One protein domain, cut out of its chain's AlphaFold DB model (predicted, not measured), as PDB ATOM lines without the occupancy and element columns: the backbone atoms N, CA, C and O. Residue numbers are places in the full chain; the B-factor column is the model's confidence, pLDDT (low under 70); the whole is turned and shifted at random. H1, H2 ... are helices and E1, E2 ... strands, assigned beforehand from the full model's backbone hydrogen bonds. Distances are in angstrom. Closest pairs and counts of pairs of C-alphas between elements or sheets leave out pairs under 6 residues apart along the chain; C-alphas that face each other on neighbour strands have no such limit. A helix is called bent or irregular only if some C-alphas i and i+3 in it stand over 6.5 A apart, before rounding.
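AT A GLANCE: This is residues 5 to 137 of the 355 residues of the protein "NIDO domain-containing protein" of Anisakis simplex (UniProt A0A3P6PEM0). Picture a long, twisted antiparallel sheet, its strands E1, E2 and E3 running far along the longest axis and its shorter strands E6 and E7 continuing it sideways, with the small hairpin E4 and E5 over one face near E6 and E7. H1 and the loop of residues 71 to 78 lie at one end of the long axis, and the turn between E2 and E3 lies at the other. The 133 printed residues have seven named strands and three short named helices, in the order E1 H1 E2 E3 E4 E5 H2 H3 E6 E7; the large sheet has the order E1 - E2 - E3 - E6 - E7. The class is mixed, helices and strands, with under half of the residues in named elements. The whole is compact, with a radius of gyration of the C-alphas of 16.0 A, yet elongated in outline, spanning 49 by 31 by 24 A.

IN THESE COORDINATES: Find C-alpha 18 at (23.937, 111.356, -2.986); from there E1, residues 18 to 27, runs 26.2 A. E2, residues 43 to 51, runs 26.5 A, and E3, residues 58 to 66, runs 25.6 A to C-alpha 66 at (8.549, 124.742, 13.676). Look next at E6, residues 124 to 129, 15.7 A long, and E7, residues 133 to 135, 6.9 A long, ending at C-alpha 135 at (8.878, 103.910, 9.054). E4 is residues 85 to 88, 10.1 A, and E5 residues 95 to 98, 9.5 A. The helices are H1, residues 34 to 38, 6.3 A; H2, residues 100 to 104, 7.9 A; and H3, residues 110 to 113, 4.9 A. H2 is irregular: C-alphas 100 and 103 are 7.0 A apart.

HOW THE PARTS SIT: Start at edge strand E1, antiparallel to E2 at 173 degrees, with N 22 and O 47 at 2.9 A. The hairpin E2 and E3 has N 48 and O 61 at 2.8 A, and E3 and E6 have N 60 and O 127 at 2.8 A. In the hairpin E6 and E7, N 128 and O 134 are 2.9 A apart; E7 is the other edge strand. In the hairpin E4 and E5, N 87 and O 96 are 3.0 A apart; the closest C-alphas of E5 and E7, those of Val 96 and Val 133, are 6.6 A apart. H3 is on the large sheet at a height of 5.2 A, only just over none of its strands, with 2 of its 4 C-alphas falling on E3; H1 and H2 are not on it. H2 and H3 only just touch, with 3 pairs of C-alphas within 8 A, the closest those of Tyr 104 and Val 110 at 7.1 A. H1 has its O i to N i+4 pair within hydrogen-bond range, H2 has 0 of 1 but 1 of 2 O i to N i+3 pairs, and H3 is too short for an O i to N i+4 pair.

THE WHOLE: The two C-alphas farthest apart, those of Pro 54 and Arg 75, are 50.5 A from each other. The printed part has no cut, and the link E3 to E4, 18 residues, is long. Mean pLDDT of the printed part is 75.8; look for values under 70 at residues 30 to 31, 69 to 83, 89 to 96, 101 to 106 and 131 to 132.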
ATOM      1  N   ALA A   5      22.260 105.199  10.691       79.56
ATOM      2  CA  ALA A   5      22.705 103.961  11.337       79.56
ATOM      3  C   ALA A   5      22.175 103.782  12.772       79.56
ATOM      4  O   ALA A   5      22.072 102.659  13.254       79.56
ATOM      5  N   GLU A   6      21.826 104.875  13.451       79.12
ATOM      6  CA  GLU A   6      21.307 104.842  14.820       79.12
ATOM      7  C   GLU A   6      19.777 104.787  14.862       79.12
ATOM      8  O   GLU A   6      19.210 104.450  15.898       79.12
ATOM      9  N   GLY A   7      19.096 105.143  13.770       75.31
ATOM     10  CA  GLY A   7      17.639 105.276  13.728       75.31
ATOM     11  C   GLY A   7      16.893 104.143  13.031       75.31
ATOM     12  O   GLY A   7      15.671 104.060  13.164       75.31
ATOM     13  N   VAL A   8      17.597 103.293  12.277       79.12
ATOM     14  CA  VAL A   8      16.980 102.242  11.458       79.12
ATOM     15  C   VAL A   8      17.724 100.917  11.600       79.12
ATOM     16  O   VAL A   8      18.927 100.844  11.344       79.12
ATOM     17  N   ALA A   9      16.987  99.849  11.915       78.06
ATOM     18  CA  ALA A   9      17.509  98.488  11.847       78.06
ATOM     19  C   ALA A   9      18.024  98.180  10.429       78.06
ATOM     20  O   ALA A   9      17.332  98.409   9.431       78.06
ATOM     21  N   GLY A  10      19.259  97.688  10.341       74.94
ATOM     22  CA  GLY A  10      19.905  97.348   9.072       74.94
ATOM     23  C   GLY A  10      20.537  98.495   8.295       74.94
ATOM     24  O   GLY A  10      21.050  98.265   7.204       74.94
ATOM     25  N   ALA A  11      20.565  99.713   8.839       78.12
ATOM     26  CA  ALA A  11      21.233 100.835   8.183       78.12
ATOM     27  C   ALA A  11      22.685 101.068   8.645       78.12
ATOM     28  O   ALA A  11      23.307 102.053   8.256       78.12
ATOM     29  N   ALA A  12      23.257 100.163   9.445       76.19
ATOM     30  CA  ALA A  12      24.635 100.272   9.937       76.19
ATOM     31  C   ALA A  12      25.679 100.318   8.798       76.19
ATOM     32  O   ALA A  12      26.654 101.077   8.858       76.19
ATOM     33  N   ALA A  13      25.441  99.539   7.739       75.62
ATOM     34  CA  ALA A  13      26.289  99.485   6.550       75.62
ATOM     35  C   ALA A  13      25.958 100.570   5.512       75.62
ATOM     36  O   ALA A  13      26.708 100.739   4.555       75.62
ATOM     37  N   PHE A  14      24.864 101.320   5.688       82.56
ATOM     38  CA  PHE A  14      24.466 102.342   4.727       82.56
ATOM     39  C   PHE A  14      25.459 103.509   4.730       82.56
ATOM     40  O   PHE A  14      25.873 104.015   5.783       82.56
ATOM     41  N   ARG A  15      25.829 103.945   3.529       82.62
ATOM     42  CA  ARG A  15      26.606 105.153   3.268       82.62
ATOM     43  C   ARG A  15      25.888 105.905   2.155       82.62
ATOM     44  O   ARG A  15      25.529 105.309   1.149       82.62
ATOM     45  N   ALA A  16      25.613 107.182   2.396       84.25
ATOM     46  CA  ALA A  16      24.957 108.025   1.410       84.25
ATOM     47  C   ALA A  16      26.010 108.576   0.448       84.25
ATOM     48  O   ALA A  16      26.948 109.234   0.899       84.25
ATOM     49  N   ASP A  17      25.813 108.343  -0.845       87.44
ATOM     50  CA  ASP A  17      26.658 108.890  -1.913       87.44
ATOM     51  C   ASP A  17      26.018 110.120  -2.560       87.44
ATOM     52  O   ASP A  17      26.711 111.034  -3.001       87.44
ATOM     53  N   ALA A  18      24.684 110.188  -2.550       86.94
ATOM     54  CA  ALA A  18      23.937 111.356  -2.986       86.94
ATOM     55  C   ALA A  18      22.887 111.767  -1.948       86.94
ATOM     56  O   ALA A  18      22.299 110.942  -1.241       86.94
ATOM     57  N   ALA A  19      22.658 113.078  -1.872       89.44
ATOM     58  CA  ALA A  19      21.671 113.683  -0.996       89.44
ATOM     59  C   ALA A  19      20.952 114.833  -1.708       89.44
ATOM     60  O   ALA A  19      21.600 115.733  -2.242       89.44
ATOM     61  N   LEU A  20      19.622 114.840  -1.656       88.81
ATOM     62  CA  LEU A  20      18.801 115.993  -2.017       88.81
ATOM     63  C   LEU A  20      18.217 116.591  -0.744       88.81
ATOM     64  O   LEU A  20      17.549 115.906   0.028       88.81
ATOM     65  N   VAL A  21      18.447 117.883  -0.544       91.50
ATOM     66  CA  VAL A  21      17.945 118.621   0.610       91.50
ATOM     67  C   VAL A  21      17.029 119.724   0.121       91.50
ATOM     68  O   VAL A  21      17.461 120.612  -0.611       91.50
ATOM     69  N   VAL A  22      15.775 119.686   0.559       90.06
ATOM     70  CA  VAL A  22      14.794 120.729   0.271       90.06
ATOM     71  C   VAL A  22      14.327 121.326   1.586       90.06
ATOM     72  O   VAL A  22      13.851 120.616   2.473       90.06
ATOM     73  N   THR A  23      14.489 122.638   1.718       89.62
ATOM     74  CA  THR A  23      14.142 123.379   2.930       89.62
ATOM     75  C   THR A  23      13.040 124.372   2.610       89.62
ATOM     76  O   THR A  23      13.170 125.185   1.700       89.62
ATOM     77  N   TRP A  24      11.980 124.331   3.407       88.19
ATOM     78  CA  TRP A  24      10.913 125.316   3.402       88.19
ATOM     79  C   TRP A  24      11.062 126.175   4.648       88.19
ATOM     80  O   TRP A  24      10.998 125.675   5.772       88.19
ATOM     81  N   TYR A  25      11.291 127.466   4.437       89.56
ATOM     82  CA  TYR A  25      11.497 128.432   5.505       89.56
ATOM     83  C   TYR A  25      10.308 129.383   5.585       89.56
ATOM     84  O   TYR A  25       9.951 130.000   4.583       89.56
ATOM     85  N   ASN A  26       9.710 129.500   6.775       85.50
ATOM     86  CA  ASN A  26       8.577 130.384   7.054       85.50
ATOM     87  C   ASN A  26       7.422 130.254   6.044       85.50
ATOM     88  O   ASN A  26       6.862 131.247   5.583       85.50
ATOM     89  N   THR A  27       7.043 129.023   5.709       83.81
ATOM     90  CA  THR A  27       5.935 128.768   4.795       83.81
ATOM     91  C   THR A  27       4.592 128.841   5.503       83.81
ATOM     92  O   THR A  27       4.416 128.377   6.633       83.81
ATOM     93  N   ALA A  28       3.616 129.429   4.821       77.12
ATOM     94  CA  ALA A  28       2.224 129.411   5.234       77.12
ATOM     95  C   ALA A  28       1.492 128.289   4.490       77.12
ATOM     96  O   ALA A  28       1.723 128.064   3.302       77.12
ATOM     97  N   SER A  29       0.614 127.570   5.186       71.44
ATOM     98  CA  SER A  29      -0.275 126.601   4.545       71.44
ATOM     99  C   SER A  29      -1.353 127.326   3.736       71.44
ATOM    100  O   SER A  29      -1.730 128.442   4.079       71.44
ATOM    101  N   ALA A  30      -1.920 126.677   2.717       67.94
ATOM    102  CA  ALA A  30      -3.021 127.232   1.921       67.94
ATOM    103  C   ALA A  30      -4.279 127.564   2.755       67.94
ATOM    104  O   ALA A  30      -5.123 128.342   2.325       67.94
ATOM    105  N   ILE A  31      -4.404 126.988   3.955       68.75
ATOM    106  CA  ILE A  31      -5.487 127.281   4.912       68.75
ATOM    107  C   ILE A  31      -5.182 128.465   5.851       68.75
ATOM    108  O   ILE A  31      -6.049 128.875   6.632       68.75
ATOM    109  N   ALA A  32      -3.952 128.986   5.827       71.94
ATOM    110  CA  ALA A  32      -3.522 130.093   6.671       71.94
ATOM    111  C   ALA A  32      -4.155 131.405   6.192       71.94
ATOM    112  O   ALA A  32      -4.151 131.706   5.000       71.94
ATOM    113  N   GLY A  33      -4.697 132.194   7.120       75.06
ATOM    114  CA  GLY A  33      -5.111 133.564   6.826       75.06
ATOM    115  C   GLY A  33      -3.943 134.549   6.905       75.06
ATOM    116  O   GLY A  33      -2.911 134.262   7.509       75.06
ATOM    117  N   GLN A  34      -4.143 135.756   6.378       79.88
ATOM    118  CA  GLN A  34      -3.187 136.862   6.507       79.88
ATOM    119  C   GLN A  34      -2.833 137.155   7.979       79.88
ATOM    120  O   GLN A  34      -1.666 137.321   8.320       79.88
ATOM    121  N   SER A  35      -3.825 137.104   8.872       79.06
ATOM    122  CA  SER A  35      -3.629 137.275  10.315       79.06
ATOM    123  C   SER A  35      -2.793 136.163  10.960       79.06
ATOM    124  O   SER A  35      -2.099 136.414  11.942       79.06
ATOM    125  N   ASP A  36      -2.819 134.938  10.421       74.38
ATOM    126  CA  ASP A  36      -1.969 133.842  10.897       74.38
ATOM    127  C   ASP A  36      -0.505 134.081  10.501       74.38
ATOM    128  O   ASP A  36       0.402 133.852  11.303       74.38
ATOM    129  N   ILE A  37      -0.277 134.596   9.290       77.50
ATOM    130  CA  ILE A  37       1.055 134.945   8.780       77.50
ATOM    131  C   ILE A  37       1.653 136.091   9.603       77.50
ATOM    132  O   ILE A  37       2.778 135.974  10.087       77.50
ATOM    133  N   GLU A  38       0.882 137.154   9.837       81.94
ATOM    134  CA  GLU A  38       1.289 138.308  10.652       81.94
ATOM    135  C   GLU A  38       1.529 137.932  12.121       81.94
ATOM    136  O   GLU A  38       2.452 138.439  12.756       81.94
ATOM    137  N   ALA A  39       0.767 136.971  12.653       77.94
ATOM    138  CA  ALA A  39       0.991 136.402  13.982       77.94
ATOM    139  C   ALA A  39       2.175 135.413  14.042       77.94
ATOM    140  O   ALA A  39       2.421 134.808  15.090       77.94
ATOM    141  N   GLY A  40       2.903 135.208  12.939       77.00
ATOM    142  CA  GLY A  40       4.073 134.334  12.882       77.00
ATOM    143  C   GLY A  40       3.747 132.838  12.955       77.00
ATOM    144  O   GLY A  40       4.625 132.039  13.316       77.00
ATOM    145  N   ARG A  41       2.516 132.432  12.610       77.38
ATOM    146  CA  ARG A  41       2.062 131.029  12.519       77.38
ATOM    147  C   ARG A  41       2.512 130.375  11.212       77.38
ATOM    148  O   ARG A  41       1.732 129.808  10.454       77.38
ATOM    149  N   VAL A  42       3.811 130.456  10.967       80.75
ATOM    150  CA  VAL A  42       4.488 129.860   9.816       80.75
ATOM    151  C   VAL A  42       5.148 128.537  10.194       80.75
ATOM    152  O   VAL A  42       5.450 128.282  11.366       80.75
ATOM    153  N   ALA A  43       5.360 127.692   9.193       81.88
ATOM    154  CA  ALA A  43       6.046 126.420   9.300       81.88
ATOM    155  C   ALA A  43       7.471 126.516   8.734       81.88
ATOM    156  O   ALA A  43       7.711 127.167   7.722       81.88
ATOM    157  N   THR A  44       8.403 125.827   9.382       86.69
ATOM    158  CA  THR A  44       9.768 125.626   8.900       86.69
ATOM    159  C   THR A  44      10.086 124.147   9.011       86.69
ATOM    160  O   THR A  44      10.046 123.562  10.100       86.69
ATOM    161  N   TYR A  45      10.362 123.529   7.870       87.19
ATOM    162  CA  TYR A  45      10.642 122.105   7.776       87.19
ATOM    163  C   TYR A  45      11.565 121.806   6.600       87.19
ATOM    164  O   TYR A  45      11.738 122.600   5.677       87.19
ATOM    165  N   GLN A  46      12.170 120.631   6.647       90.25
ATOM    166  CA  GLN A  46      13.136 120.174   5.666       90.25
ATOM    167  C   GLN A  46      12.860 118.716   5.323       90.25
ATOM    168  O   GLN A  46      12.565 117.905   6.203       90.25
ATOM    169  N   VAL A  47      12.991 118.388   4.044       89.12
ATOM    170  CA  VAL A  47      12.988 117.014   3.547       89.12
ATOM    171  C   VAL A  47      14.368 116.714   2.988       89.12
ATOM    172  O   VAL A  47      14.938 117.501   2.233       89.12
ATOM    173  N   ILE A  48      14.915 115.580   3.397       89.81
ATOM    174  CA  ILE A  48      16.239 115.108   3.013       89.81
ATOM    175  C   ILE A  48      16.044 113.730   2.411       89.81
ATOM    176  O   ILE A  48      15.606 112.820   3.109       89.81
ATOM    177  N   TRP A  49      16.363 113.573   1.138       89.38
ATOM    178  CA  TRP A  49      16.428 112.274   0.487       89.38
ATOM    179  C   TRP A  49      17.889 111.860   0.342       89.38
ATOM    180  O   TRP A  49      18.729 112.678  -0.025       89.38
ATOM    181  N   LEU A  50      18.188 110.612   0.680       88.00
ATOM    182  CA  LEU A  50      19.524 110.027   0.697       88.00
ATOM    183  C   LEU A  50      19.492 108.715  -0.080       88.00
ATOM    184  O   LEU A  50      18.564 107.928   0.107       88.00
ATOM    185  N   THR A  51      20.517 108.456  -0.884       86.38
ATOM    186  CA  THR A  51      20.655 107.199  -1.630       86.38
ATOM    187  C   THR A  51      22.118 106.758  -1.702       86.38
ATOM    188  O   THR A  51      23.030 107.589  -1.594       86.38
ATOM    189  N   ASP A  52      22.343 105.451  -1.810       83.69
ATOM    190  CA  ASP A  52      23.662 104.857  -2.036       83.69
ATOM    191  C   ASP A  52      24.024 104.858  -3.533       83.69
ATOM    192  O   ASP A  52      23.162 104.982  -4.402       83.69
ATOM    193  N   GLN A  53      25.309 104.716  -3.858       77.88
ATOM    194  CA  GLN A  53      25.822 104.690  -5.231       77.88
ATOM    195  C   GLN A  53      25.086 103.701  -6.156       77.88
ATOM    196  O   GLN A  53      24.817 104.072  -7.301       77.88
ATOM    197  N   PRO A  54      24.744 102.465  -5.730       74.75
ATOM    198  CA  PRO A  54      23.982 101.546  -6.571       74.75
ATOM    199  C   PRO A  54      22.463 101.806  -6.570       74.75
ATOM    200  O   PRO A  54      21.748 101.083  -7.261       74.75
ATOM    201  N   GLY A  55      21.952 102.776  -5.801       70.44
ATOM    202  CA  GLY A  55      20.523 103.094  -5.703       70.44
ATOM    203  C   GLY A  55      19.671 101.985  -5.075       70.44
ATOM    204  O   GLY A  55      18.464 101.930  -5.307       70.44
ATOM    205  N   ARG A  56      20.284 101.078  -4.308       73.75
ATOM    206  CA  ARG A  56      19.615  99.929  -3.670       73.75
ATOM    207  C   ARG A  56      18.928 100.320  -2.373       73.75
ATOM    208  O   ARG A  56      17.892  99.755  -2.030       73.75
ATOM    209  N   LEU A  57      19.518 101.252  -1.632       78.06
ATOM    210  CA  LEU A  57      18.992 101.725  -0.362       78.06
ATOM    211  C   LEU A  57      18.745 103.221  -0.451       78.06
ATOM    212  O   LEU A  57      19.661 104.012  -0.658       78.06
ATOM    213  N   SER A  58      17.492 103.605  -0.237       84.06
ATOM    214  CA  SER A  58      17.094 105.004  -0.196       84.06
ATOM    215  C   SER A  58      16.360 105.314   1.102       84.06
ATOM    216  O   SER A  58      15.543 104.529   1.593       84.06
ATOM    217  N   TYR A  59      16.666 106.474   1.673       87.00
ATOM    218  CA  TYR A  59      16.094 106.954   2.923       87.00
ATOM    219  C   TYR A  59      15.562 108.370   2.749       87.00
ATOM    220  O   TYR A  59      16.146 109.188   2.042       87.00
ATOM    221  N   VAL A  60      14.471 108.675   3.444       87.06
ATOM    222  CA  VAL A  60      13.940 110.030   3.563       87.06
ATOM    223  C   VAL A  60      13.912 110.434   5.028       87.06
ATOM    224  O   VAL A  60      13.436 109.693   5.884       87.06
ATOM    225  N   ILE A  61      14.401 111.636   5.317       87.50
ATOM    226  CA  ILE A  61      14.288 112.287   6.617       87.50
ATOM    227  C   ILE A  61      13.399 113.512   6.455       87.50
ATOM    228  O   ILE A  61      13.680 114.386   5.639       87.50
ATOM    229  N   ILE A  62      12.360 113.601   7.275       87.06
ATOM    230  CA  ILE A  62      11.563 114.806   7.453       87.06
ATOM    231  C   ILE A  62      11.964 115.429   8.787       87.06
ATOM    232  O   ILE A  62      11.843 114.796   9.837       87.06
ATOM    233  N   ASN A  63      12.456 116.662   8.741       88.44
ATOM    234  CA  ASN A  63      12.789 117.460   9.912       88.44
ATOM    235  C   ASN A  63      11.775 118.596  10.044       88.44
ATOM    236  O   ASN A  63      11.707 119.471   9.184       88.44
ATOM    237  N   TYR A  64      11.030 118.610  11.139       86.12
ATOM    238  CA  TYR A  64      10.167 119.715  11.527       86.12
ATOM    239  C   TYR A  64      10.877 120.546  12.592       86.12
ATOM    240  O   TYR A  64      11.106 120.069  13.701       86.12
ATOM    241  N   ASP A  65      11.220 121.787  12.257       86.31
ATOM    242  CA  ASP A  65      11.781 122.739  13.223       86.31
ATOM    243  C   ASP A  65      10.656 123.483  13.950       86.31
ATOM    244  O   ASP A  65      10.579 123.511  15.180       86.31
ATOM    245  N   LYS A  66       9.713 124.017  13.171       83.06
ATOM    246  CA  LYS A  66       8.549 124.742  13.676       83.06
ATOM    247  C   LYS A  66       7.331 124.423  12.825       83.06
ATOM    248  O   LYS A  66       7.388 124.449  11.601       83.06
ATOM    249  N   LEU A  67       6.198 124.195  13.478       79.44
ATOM    250  CA  LEU A  67       4.897 124.085  12.827       79.44
ATOM    251  C   LEU A  67       3.928 125.049  13.509       79.44
ATOM    252  O   LEU A  67       3.651 124.918  14.699       79.44
ATOM    253  N   GLY A  68       3.455 126.041  12.756       71.62
ATOM    254  CA  GLY A  68       2.586 127.113  13.251       71.62
ATOM    255  C   GLY A  68       1.088 126.792  13.265       71.62
ATOM    256  O   GLY A  68       0.304 127.645  13.665       71.62
ATOM    257  N   PHE A  69       0.684 125.593  12.840       67.62
ATOM    258  CA  PHE A  69      -0.719 125.193  12.721       67.62
ATOM    259  C   PHE A  69      -1.088 124.225  13.846       67.62
ATOM    260  O   PHE A  69      -0.401 123.227  14.059       67.62
ATOM    261  N   ASP A  70      -2.154 124.524  14.582       64.88
ATOM    262  CA  ASP A  70      -2.701 123.665  15.630       64.88
ATOM    263  C   ASP A  70      -4.199 123.948  15.790       64.88
ATOM    264  O   ASP A  70      -4.588 125.109  15.899       64.88
ATOM    265  N   ALA A  71      -5.023 122.895  15.811       51.34
ATOM    266  CA  ALA A  71      -6.469 123.005  16.002       51.34
ATOM    267  C   ALA A  71      -6.853 123.256  17.476       51.34
ATOM    268  O   ALA A  71      -8.024 123.477  17.778       51.34
ATOM    269  N   ALA A  72      -5.885 123.191  18.399       52.84
ATOM    270  CA  ALA A  72      -6.087 123.358  19.838       52.84
ATOM    271  C   ALA A  72      -5.117 124.376  20.475       52.84
ATOM    272  O   ALA A  72      -4.670 124.200  21.610       52.84
ATOM    273  N   ASP A  73      -4.757 125.448  19.762       53.34
ATOM    274  CA  ASP A  73      -4.053 126.573  20.391       53.34
ATOM    275  C   ASP A  73      -5.003 127.348  21.327       53.34
ATOM    276  O   ASP A  73      -6.176 127.548  21.003       53.34
ATOM    277  N   PHE A  74      -4.493 127.847  22.460       46.94
ATOM    278  CA  PHE A  74      -5.240 128.618  23.473       46.94
ATOM    279  C   PHE A  74      -5.948 129.859  22.900       46.94
ATOM    280  O   PHE A  74      -6.805 130.453  23.546       46.94
ATOM    281  N   ARG A  75      -5.587 130.251  21.674       54.59
ATOM    282  CA  ARG A  75      -6.162 131.357  20.903       54.59
ATOM    283  C   ARG A  75      -7.302 130.942  19.957       54.59
ATOM    284  O   ARG A  75      -7.644 131.716  19.070       54.59
ATOM    285  N   GLY A  76      -7.872 129.742  20.106       53.19
ATOM    286  CA  GLY A  76      -9.104 129.337  19.413       53.19
ATOM    287  C   GLY A  76      -8.956 129.090  17.908       53.19
ATOM    288  O   GLY A  76      -9.903 129.303  17.153       53.19
ATOM    289  N   SER A  77      -7.776 128.668  17.440       56.22
ATOM    290  CA  SER A  77      -7.598 128.327  16.024       56.22
ATOM    291  C   SER A  77      -8.314 127.012  15.708       56.22
ATOM    292  O   SER A  77      -7.942 125.970  16.223       56.22
ATOM    293  N   SER A  78      -9.344 127.054  14.859       57.22
ATOM    294  CA  SER A  78     -10.125 125.881  14.427       57.22
ATOM    295  C   SER A  78      -9.603 125.238  13.135       57.22
ATOM    296  O   SER A  78     -10.231 124.334  12.585       57.22
ATOM    297  N   ARG A  79      -8.467 125.718  12.612       61.56
ATOM    298  CA  ARG A  79      -7.926 125.317  11.308       61.56
ATOM    299  C   ARG A  79      -6.773 124.341  11.502       61.56
ATOM    300  O   ARG A  79      -5.690 124.729  11.932       61.56
ATOM    301  N   SER A  80      -6.998 123.076  11.160       62.06
ATOM    302  CA  SER A  80      -5.962 122.043  11.158       62.06
ATOM    303  C   SER A  80      -5.448 121.787   9.743       62.06
ATOM    304  O   SER A  80      -6.212 121.631   8.793       62.06
ATOM    305  N   GLY A  81      -4.125 121.744   9.605       60.09
ATOM    306  CA  GLY A  81      -3.459 121.234   8.411       60.09
ATOM    307  C   GLY A  81      -2.963 119.817   8.671       60.09
ATOM    308  O   GLY A  81      -2.496 119.525   9.771       60.09
ATOM    309  N   ARG A  82      -3.039 118.942   7.667       63.56
ATOM    310  CA  ARG A  82      -2.342 117.650   7.701       63.56
ATOM    311  C   ARG A  82      -1.002 117.780   6.996       63.56
ATOM    312  O   ARG A  82      -0.928 118.375   5.924       63.56
ATOM    313  N   CYS A  83       0.043 117.210   7.586       69.62
ATOM    314  CA  CYS A  83       1.324 117.053   6.908       69.62
ATOM    315  C   CYS A  83       1.342 115.652   6.312       69.62
ATOM    316  O   CYS A  83       1.523 114.677   7.037       69.62
ATOM    317  N   GLN A  84       1.106 115.563   5.007       70.69
ATOM    318  CA  GLN A  84       1.154 114.308   4.268       70.69
ATOM    319  C   GLN A  84       2.293 114.373   3.259       70.69
ATOM    320  O   GLN A  84       2.462 115.371   2.561       70.69
ATOM    321  N   ALA A  85       3.078 113.308   3.209       73.06
ATOM    322  CA  ALA A  85       4.076 113.074   2.183       73.06
ATOM    323  C   ALA A  85       3.616 111.897   1.327       73.06
ATOM    324  O   ALA A  85       3.003 110.962   1.834       73.06
ATOM    325  N   LEU A  86       3.910 111.931   0.034       77.25
ATOM    326  CA  LEU A  86       3.655 110.816  -0.867       77.25
ATOM    327  C   LEU A  86       5.003 110.336  -1.389       77.25
ATOM    328  O   LEU A  86       5.716 111.098  -2.039       77.25
ATOM    329  N   PHE A  87       5.360 109.095  -1.081       76.06
ATOM    330  CA  PHE A  87       6.622 108.509  -1.520       76.06
ATOM    331  C   PHE A  87       6.374 107.464  -2.598       76.06
ATOM    332  O   PHE A  87       5.451 106.667  -2.484       76.06
ATOM    333  N   ASN A  88       7.207 107.444  -3.634       73.12
ATOM    334  CA  ASN A  88       7.263 106.321  -4.566       73.12
ATOM    335  C   ASN A  88       8.140 105.227  -3.944       73.12
ATOM    336  O   ASN A  88       9.216 105.543  -3.437       73.12
ATOM    337  N   GLY A  89       7.695 103.971  -3.974       61.34
ATOM    338  CA  GLY A  89       8.423 102.808  -3.449       61.34
ATOM    339  C   GLY A  89       9.678 102.416  -4.241       61.34
ATOM    340  O   GLY A  89       9.951 101.236  -4.378       61.34
ATOM    341  N   GLY A  90      10.418 103.366  -4.826       61.62
ATOM    342  CA  GLY A  90      11.718 103.155  -5.492       61.62
ATOM    343  C   GLY A  90      11.710 102.324  -6.789       61.62
ATOM    344  O   GLY A  90      12.539 102.548  -7.664       61.62
ATOM    345  N   ASN A  91      10.750 101.422  -6.963       63.91
ATOM    346  CA  ASN A  91      10.615 100.454  -8.052       63.91
ATOM    347  C   ASN A  91       9.450 100.779  -9.007       63.91
ATOM    348  O   ASN A  91       9.107  99.972  -9.865       63.91
ATOM    349  N   HIS A  92       8.841 101.962  -8.860       63.47
ATOM    350  CA  HIS A  92       7.674 102.419  -9.625       63.47
ATOM    351  C   HIS A  92       6.396 101.581  -9.427       63.47
ATOM    352  O   HIS A  92       5.422 101.798 -10.147       63.47
ATOM    353  N   THR A  93       6.335 100.668  -8.448       56.53
ATOM    354  CA  THR A  93       5.163  99.794  -8.249       56.53
ATOM    355  C   THR A  93       4.046 100.436  -7.425       56.53
ATOM    356  O   THR A  93       3.016  99.803  -7.201       56.53
ATOM    357  N   GLY A  94       4.206 101.684  -6.972       63.88
ATOM    358  CA  GLY A  94       3.141 102.435  -6.310       63.88
ATOM    359  C   GLY A  94       3.617 103.643  -5.508       63.88
ATOM    360  O   GLY A  94       4.805 103.820  -5.229       63.88
ATOM    361  N   THR A  95       2.659 104.485  -5.121       69.06
ATOM    362  CA  THR A  95       2.878 105.603  -4.202       69.06
ATOM    363  C   THR A  95       2.302 105.280  -2.829       69.06
ATOM    364  O   THR A  95       1.121 104.956  -2.720       69.06
ATOM    365  N   VAL A  96       3.110 105.415  -1.783       69.38
ATOM    366  CA  VAL A  96       2.705 105.206  -0.394       69.38
ATOM    367  C   VAL A  96       2.496 106.566   0.275       69.38
ATOM    368  O   VAL A  96       3.461 107.331   0.414       69.38
ATOM    369  N   PRO A  97       1.259 106.905   0.680       71.31
ATOM    370  CA  PRO A  97       1.014 108.091   1.480       71.31
ATOM    371  C   PRO A  97       1.537 107.863   2.901       71.31
ATOM    372  O   PRO A  97       1.243 106.862   3.548       71.31
ATOM    373  N   VAL A  98       2.305 108.821   3.401       73.69
ATOM    374  CA  VAL A  98       2.816 108.863   4.767       73.69
ATOM    375  C   VAL A  98       2.230 110.087   5.449       73.69
ATOM    376  O   VAL A  98       2.477 111.223   5.047       73.69
ATOM    377  N   ASP A  99       1.466 109.849   6.513       73.50
ATOM    378  CA  ASP A  99       0.851 110.892   7.330       73.50
ATOM    379  C   ASP A  99       1.371 110.807   8.776       73.50
ATOM    380  O   ASP A  99       0.775 110.123   9.616       73.50
ATOM    381  N   PRO A 100       2.469 111.513   9.119       71.50
ATOM    382  CA  PRO A 100       2.964 111.565  10.493       71.50
ATOM    383  C   PRO A 100       1.959 112.226  11.452       71.50
ATOM    384  O   PRO A 100       1.975 111.958  12.655       71.50
ATOM    385  N   THR A 101       1.053 113.070  10.935       68.00
ATOM    386  CA  THR A 101       0.002 113.729  11.725       68.00
ATOM    387  C   THR A 101      -1.196 112.832  12.006       68.00
ATOM    388  O   THR A 101      -2.047 113.220  12.802       68.00
ATOM    389  N   PHE A 102      -1.276 111.623  11.440       68.56
ATOM    390  CA  PHE A 102      -2.440 110.746  11.602       68.56
ATOM    391  C   PHE A 102      -2.776 110.465  13.075       68.56
ATOM    392  O   PHE A 102      -3.945 110.382  13.452       68.56
ATOM    393  N   MET A 103      -1.758 110.370  13.931       63.38
ATOM    394  CA  MET A 103      -1.928 110.175  15.374       63.38
ATOM    395  C   MET A 103      -2.212 111.464  16.155       63.38
ATOM    396  O   MET A 103      -2.604 111.394  17.320       63.38
ATOM    397  N   TYR A 104      -2.004 112.619  15.528       68.19
ATOM    398  CA  TYR A 104      -2.028 113.954  16.120       68.19
ATOM    399  C   TYR A 104      -2.854 114.913  15.248       68.19
ATOM    400  O   TYR A 104      -2.479 116.068  15.063       68.19
ATOM    401  N   LYS A 105      -3.982 114.429  14.694       65.88
ATOM    402  CA  LYS A 105      -4.812 115.150  13.702       65.88
ATOM    403  C   LYS A 105      -5.209 116.556  14.158       65.88
ATOM    404  O   LYS A 105      -5.319 117.459  13.335       65.88
ATOM    405  N   ASN A 106      -5.399 116.729  15.464       68.94
ATOM    406  CA  ASN A 106      -5.808 117.998  16.061       68.94
ATOM    407  C   ASN A 106      -4.623 118.845  16.537       68.94
ATOM    408  O   ASN A 106      -4.830 120.011  16.826       68.94
ATOM    409  N   THR A 107      -3.414 118.278  16.619       73.31
ATOM    410  CA  THR A 107      -2.214 118.914  17.187       73.31
ATOM    411  C   THR A 107      -0.949 118.641  16.356       73.31
ATOM    412  O   THR A 107       0.044 118.121  16.871       73.31
ATOM    413  N   PRO A 108      -0.913 119.015  15.062       73.25
ATOM    414  CA  PRO A 108       0.220 118.710  14.187       73.25
ATOM    415  C   PRO A 108       1.533 119.375  14.635       73.25
ATOM    416  O   PRO A 108       2.604 118.845  14.344       73.25
ATOM    417  N   LYS A 109       1.487 120.446  15.449       77.44
ATOM    418  CA  LYS A 109       2.678 121.034  16.097       77.44
ATOM    419  C   LYS A 109       3.495 120.045  16.938       77.44
ATOM    420  O   LYS A 109       4.691 120.249  17.143       77.44
ATOM    421  N   VAL A 110       2.873 118.953  17.391       78.62
ATOM    422  CA  VAL A 110       3.545 117.862  18.109       78.62
ATOM    423  C   VAL A 110       4.657 117.246  17.261       78.62
ATOM    424  O   VAL A 110       5.644 116.788  17.830       78.62
ATOM    425  N   LEU A 111       4.568 117.304  15.929       79.00
ATOM    426  CA  LEU A 111       5.632 116.826  15.050       79.00
ATOM    427  C   LEU A 111       6.927 117.627  15.157       79.00
ATOM    428  O   LEU A 111       7.944 117.094  14.773       79.00
ATOM    429  N   ALA A 112       6.941 118.861  15.664       82.62
ATOM    430  CA  ALA A 112       8.198 119.568  15.953       82.62
ATOM    431  C   ALA A 112       8.736 119.243  17.365       82.62
ATOM    432  O   ALA A 112       9.912 119.432  17.674       82.62
ATOM    433  N   GLN A 113       7.865 118.744  18.248       81.50
ATOM    434  CA  GLN A 113       8.178 118.445  19.648       81.50
ATOM    435  C   GLN A 113       8.592 116.985  19.864       81.50
ATOM    436  O   GLN A 113       9.403 116.695  20.741       81.50
ATOM    437  N   ARG A 114       8.027 116.064  19.081       79.19
ATOM    438  CA  ARG A 114       8.279 114.620  19.129       79.19
ATOM    439  C   ARG A 114       9.059 114.171  17.906       79.19
ATOM    440  O   ARG A 114       9.237 114.922  16.961       79.19
ATOM    441  N   SER A 115       9.565 112.951  17.953       78.69
ATOM    442  CA  SER A 115      10.398 112.370  16.905       78.69
ATOM    443  C   SER A 115      10.049 110.900  16.756       78.69
ATOM    444  O   SER A 115       9.702 110.255  17.746       78.69
ATOM    445  N   GLY A 116      10.146 110.380  15.532       76.12
ATOM    446  CA  GLY A 116      10.124 108.934  15.307       76.12
ATOM    447  C   GLY A 116      11.379 108.274  15.874       76.12
ATOM    448  O   GLY A 116      11.326 107.144  16.341       76.12
ATOM    449  N   VAL A 117      12.493 109.012  15.922       77.88
ATOM    450  CA  VAL A 117      13.791 108.534  16.405       77.88
ATOM    451  C   VAL A 117      14.228 109.366  17.622       77.88
ATOM    452  O   VAL A 117      15.070 110.266  17.503       77.88
ATOM    453  N   PRO A 118      13.603 109.139  18.793       71.19
ATOM    454  CA  PRO A 118      13.633 110.078  19.914       71.19
ATOM    455  C   PRO A 118      15.017 110.287  20.530       71.19
ATOM    456  O   PRO A 118      15.270 111.359  21.072       71.19
ATOM    457  N   HIS A 119      15.927 109.319  20.416       76.81
ATOM    458  CA  HIS A 119      17.292 109.432  20.936       76.81
ATOM    459  C   HIS A 119      18.213 110.333  20.109       76.81
ATOM    460  O   HIS A 119      19.282 110.683  20.592       76.81
ATOM    461  N   ILE A 120      17.828 110.701  18.882       80.19
ATOM    462  CA  ILE A 120      18.673 111.517  18.003       80.19
ATOM    463  C   ILE A 120      18.343 112.996  18.191       80.19
ATOM    464  O   ILE A 120      19.138 113.760  18.728       80.19
ATOM    465  N   VAL A 121      17.176 113.422  17.698       83.44
ATOM    466  CA  VAL A 121      16.749 114.827  17.658       83.44
ATOM    467  C   VAL A 121      15.219 114.880  17.631       83.44
ATOM    468  O   VAL A 121      14.576 114.038  16.997       83.44
ATOM    469  N   ARG A 122      14.632 115.884  18.297       84.88
ATOM    470  CA  ARG A 122      13.195 116.198  18.213       84.88
ATOM    471  C   ARG A 122      12.793 116.617  16.796       84.88
ATOM    472  O   ARG A 122      13.580 117.208  16.071       84.88
ATOM    473  N   GLY A 123      11.562 116.338  16.408       82.88
ATOM    474  CA  GLY A 123      11.022 116.733  15.114       82.88
ATOM    475  C   GLY A 123      11.532 115.956  13.912       82.88
ATOM    476  O   GLY A 123      11.281 116.348  12.776       82.88
ATOM    477  N   ARG A 124      12.240 114.847  14.138       84.25
ATOM    478  CA  ARG A 124      12.836 114.040  13.080       84.25
ATOM    479  C   ARG A 124      12.035 112.768  12.830       84.25
ATOM    480  O   ARG A 124      11.795 111.971  13.732       84.25
ATOM    481  N   TYR A 125      11.675 112.548  11.578       84.06
ATOM    482  CA  TYR A 125      10.975 111.351  11.132       84.06
ATOM    483  C   TYR A 125      11.755 110.750   9.979       84.06
ATOM    484  O   TYR A 125      12.058 111.440   9.011       84.06
ATOM    485  N   MET A 126      12.134 109.486  10.113       83.19
ATOM    486  CA  MET A 126      12.948 108.785   9.130       83.19
ATOM    487  C   MET A 126      12.118 107.678   8.487       83.19
ATOM    488  O   MET A 126      11.326 107.018   9.159       83.19
ATOM    489  N   PHE A 127      12.319 107.470   7.193       82.19
ATOM    490  CA  PHE A 127      11.645 106.449   6.406       82.19
ATOM    491  C   PHE A 127      12.664 105.777   5.501       82.19
ATOM    492  O   PHE A 127      13.494 106.448   4.886       82.19
ATOM    493  N   ARG A 128      12.589 104.453   5.399       81.75
ATOM    494  CA  ARG A 128      13.245 103.708   4.329       81.75
ATOM    495  C   ARG A 128      12.286 103.699   3.146       81.75
ATOM    496  O   ARG A 128      11.130 103.327   3.317       81.75
ATOM    497  N   VAL A 129      12.753 104.163   1.996       78.62
ATOM    498  CA  VAL A 129      11.977 104.333   0.763       78.62
ATOM    499  C   VAL A 129      12.673 103.524  -0.332       78.62
ATOM    500  O   VAL A 129      13.275 104.077  -1.243       78.62
ATOM    501  N   ASP A 130      12.685 102.204  -0.163       70.94
ATOM    502  CA  ASP A 130      13.050 101.232  -1.201       70.94
ATOM    503  C   ASP A 130      11.762 100.642  -1.796       70.94
ATOM    504  O   ASP A 130      10.751 101.341  -1.779       70.94
ATOM    505  N   ASP A 131      11.770  99.376  -2.245       62.81
ATOM    506  CA  ASP A 131      10.590  98.635  -2.736       62.81
ATOM    507  C   ASP A 131       9.328  98.808  -1.876       62.81
ATOM    508  O   ASP A 131       8.204  98.735  -2.375       62.81
ATOM    509  N   VAL A 132       9.502  99.007  -0.563       65.69
ATOM    510  CA  VAL A 132       8.410  99.251   0.377       65.69
ATOM    511  C   VAL A 132       8.780 100.408   1.295       65.69
ATOM    512  O   VAL A 132       9.827 100.414   1.939       65.69
ATOM    513  N   VAL A 133       7.869 101.366   1.449       72.88
ATOM    514  CA  VAL A 133       8.071 102.473   2.387       72.88
ATOM    515  C   VAL A 133       7.861 101.985   3.814       72.88
ATOM    516  O   VAL A 133       6.766 101.557   4.175       72.88
ATOM    517  N   ARG A 134       8.909 102.052   4.637       76.38
ATOM    518  CA  ARG A 134       8.877 101.571   6.024       76.38
ATOM    519  C   ARG A 134       9.289 102.675   6.995       76.38
ATOM    520  O   ARG A 134      10.330 103.313   6.784       76.38
ATOM    521  N   PRO A 135       8.507 102.925   8.058       75.31
ATOM    522  CA  PRO A 135       8.878 103.910   9.054       75.31
ATOM    523  C   PRO A 135      10.078 103.442   9.865       75.31
ATOM    524  O   PRO A 135      10.256 102.259  10.145       75.31
ATOM    525  N   CYS A 136      10.913 104.401  10.229       77.69
ATOM    526  CA  CYS A 136      12.066 104.176  11.075       77.69
ATOM    527  C   CYS A 136      11.841 104.783  12.456       77.69
ATOM    528  O   CYS A 136      11.015 105.684  12.635       77.69
ATOM    529  N   GLY A 137      12.633 104.325  13.421       78.50
ATOM    530  CA  GLY A 137      12.413 104.658  14.814       78.50
ATOM    531  C   GLY A 137      11.232 103.901  15.422       78.50
ATOM    532  O   GLY A 137      10.712 102.964  14.821       78.50
TER     533      GLY A 137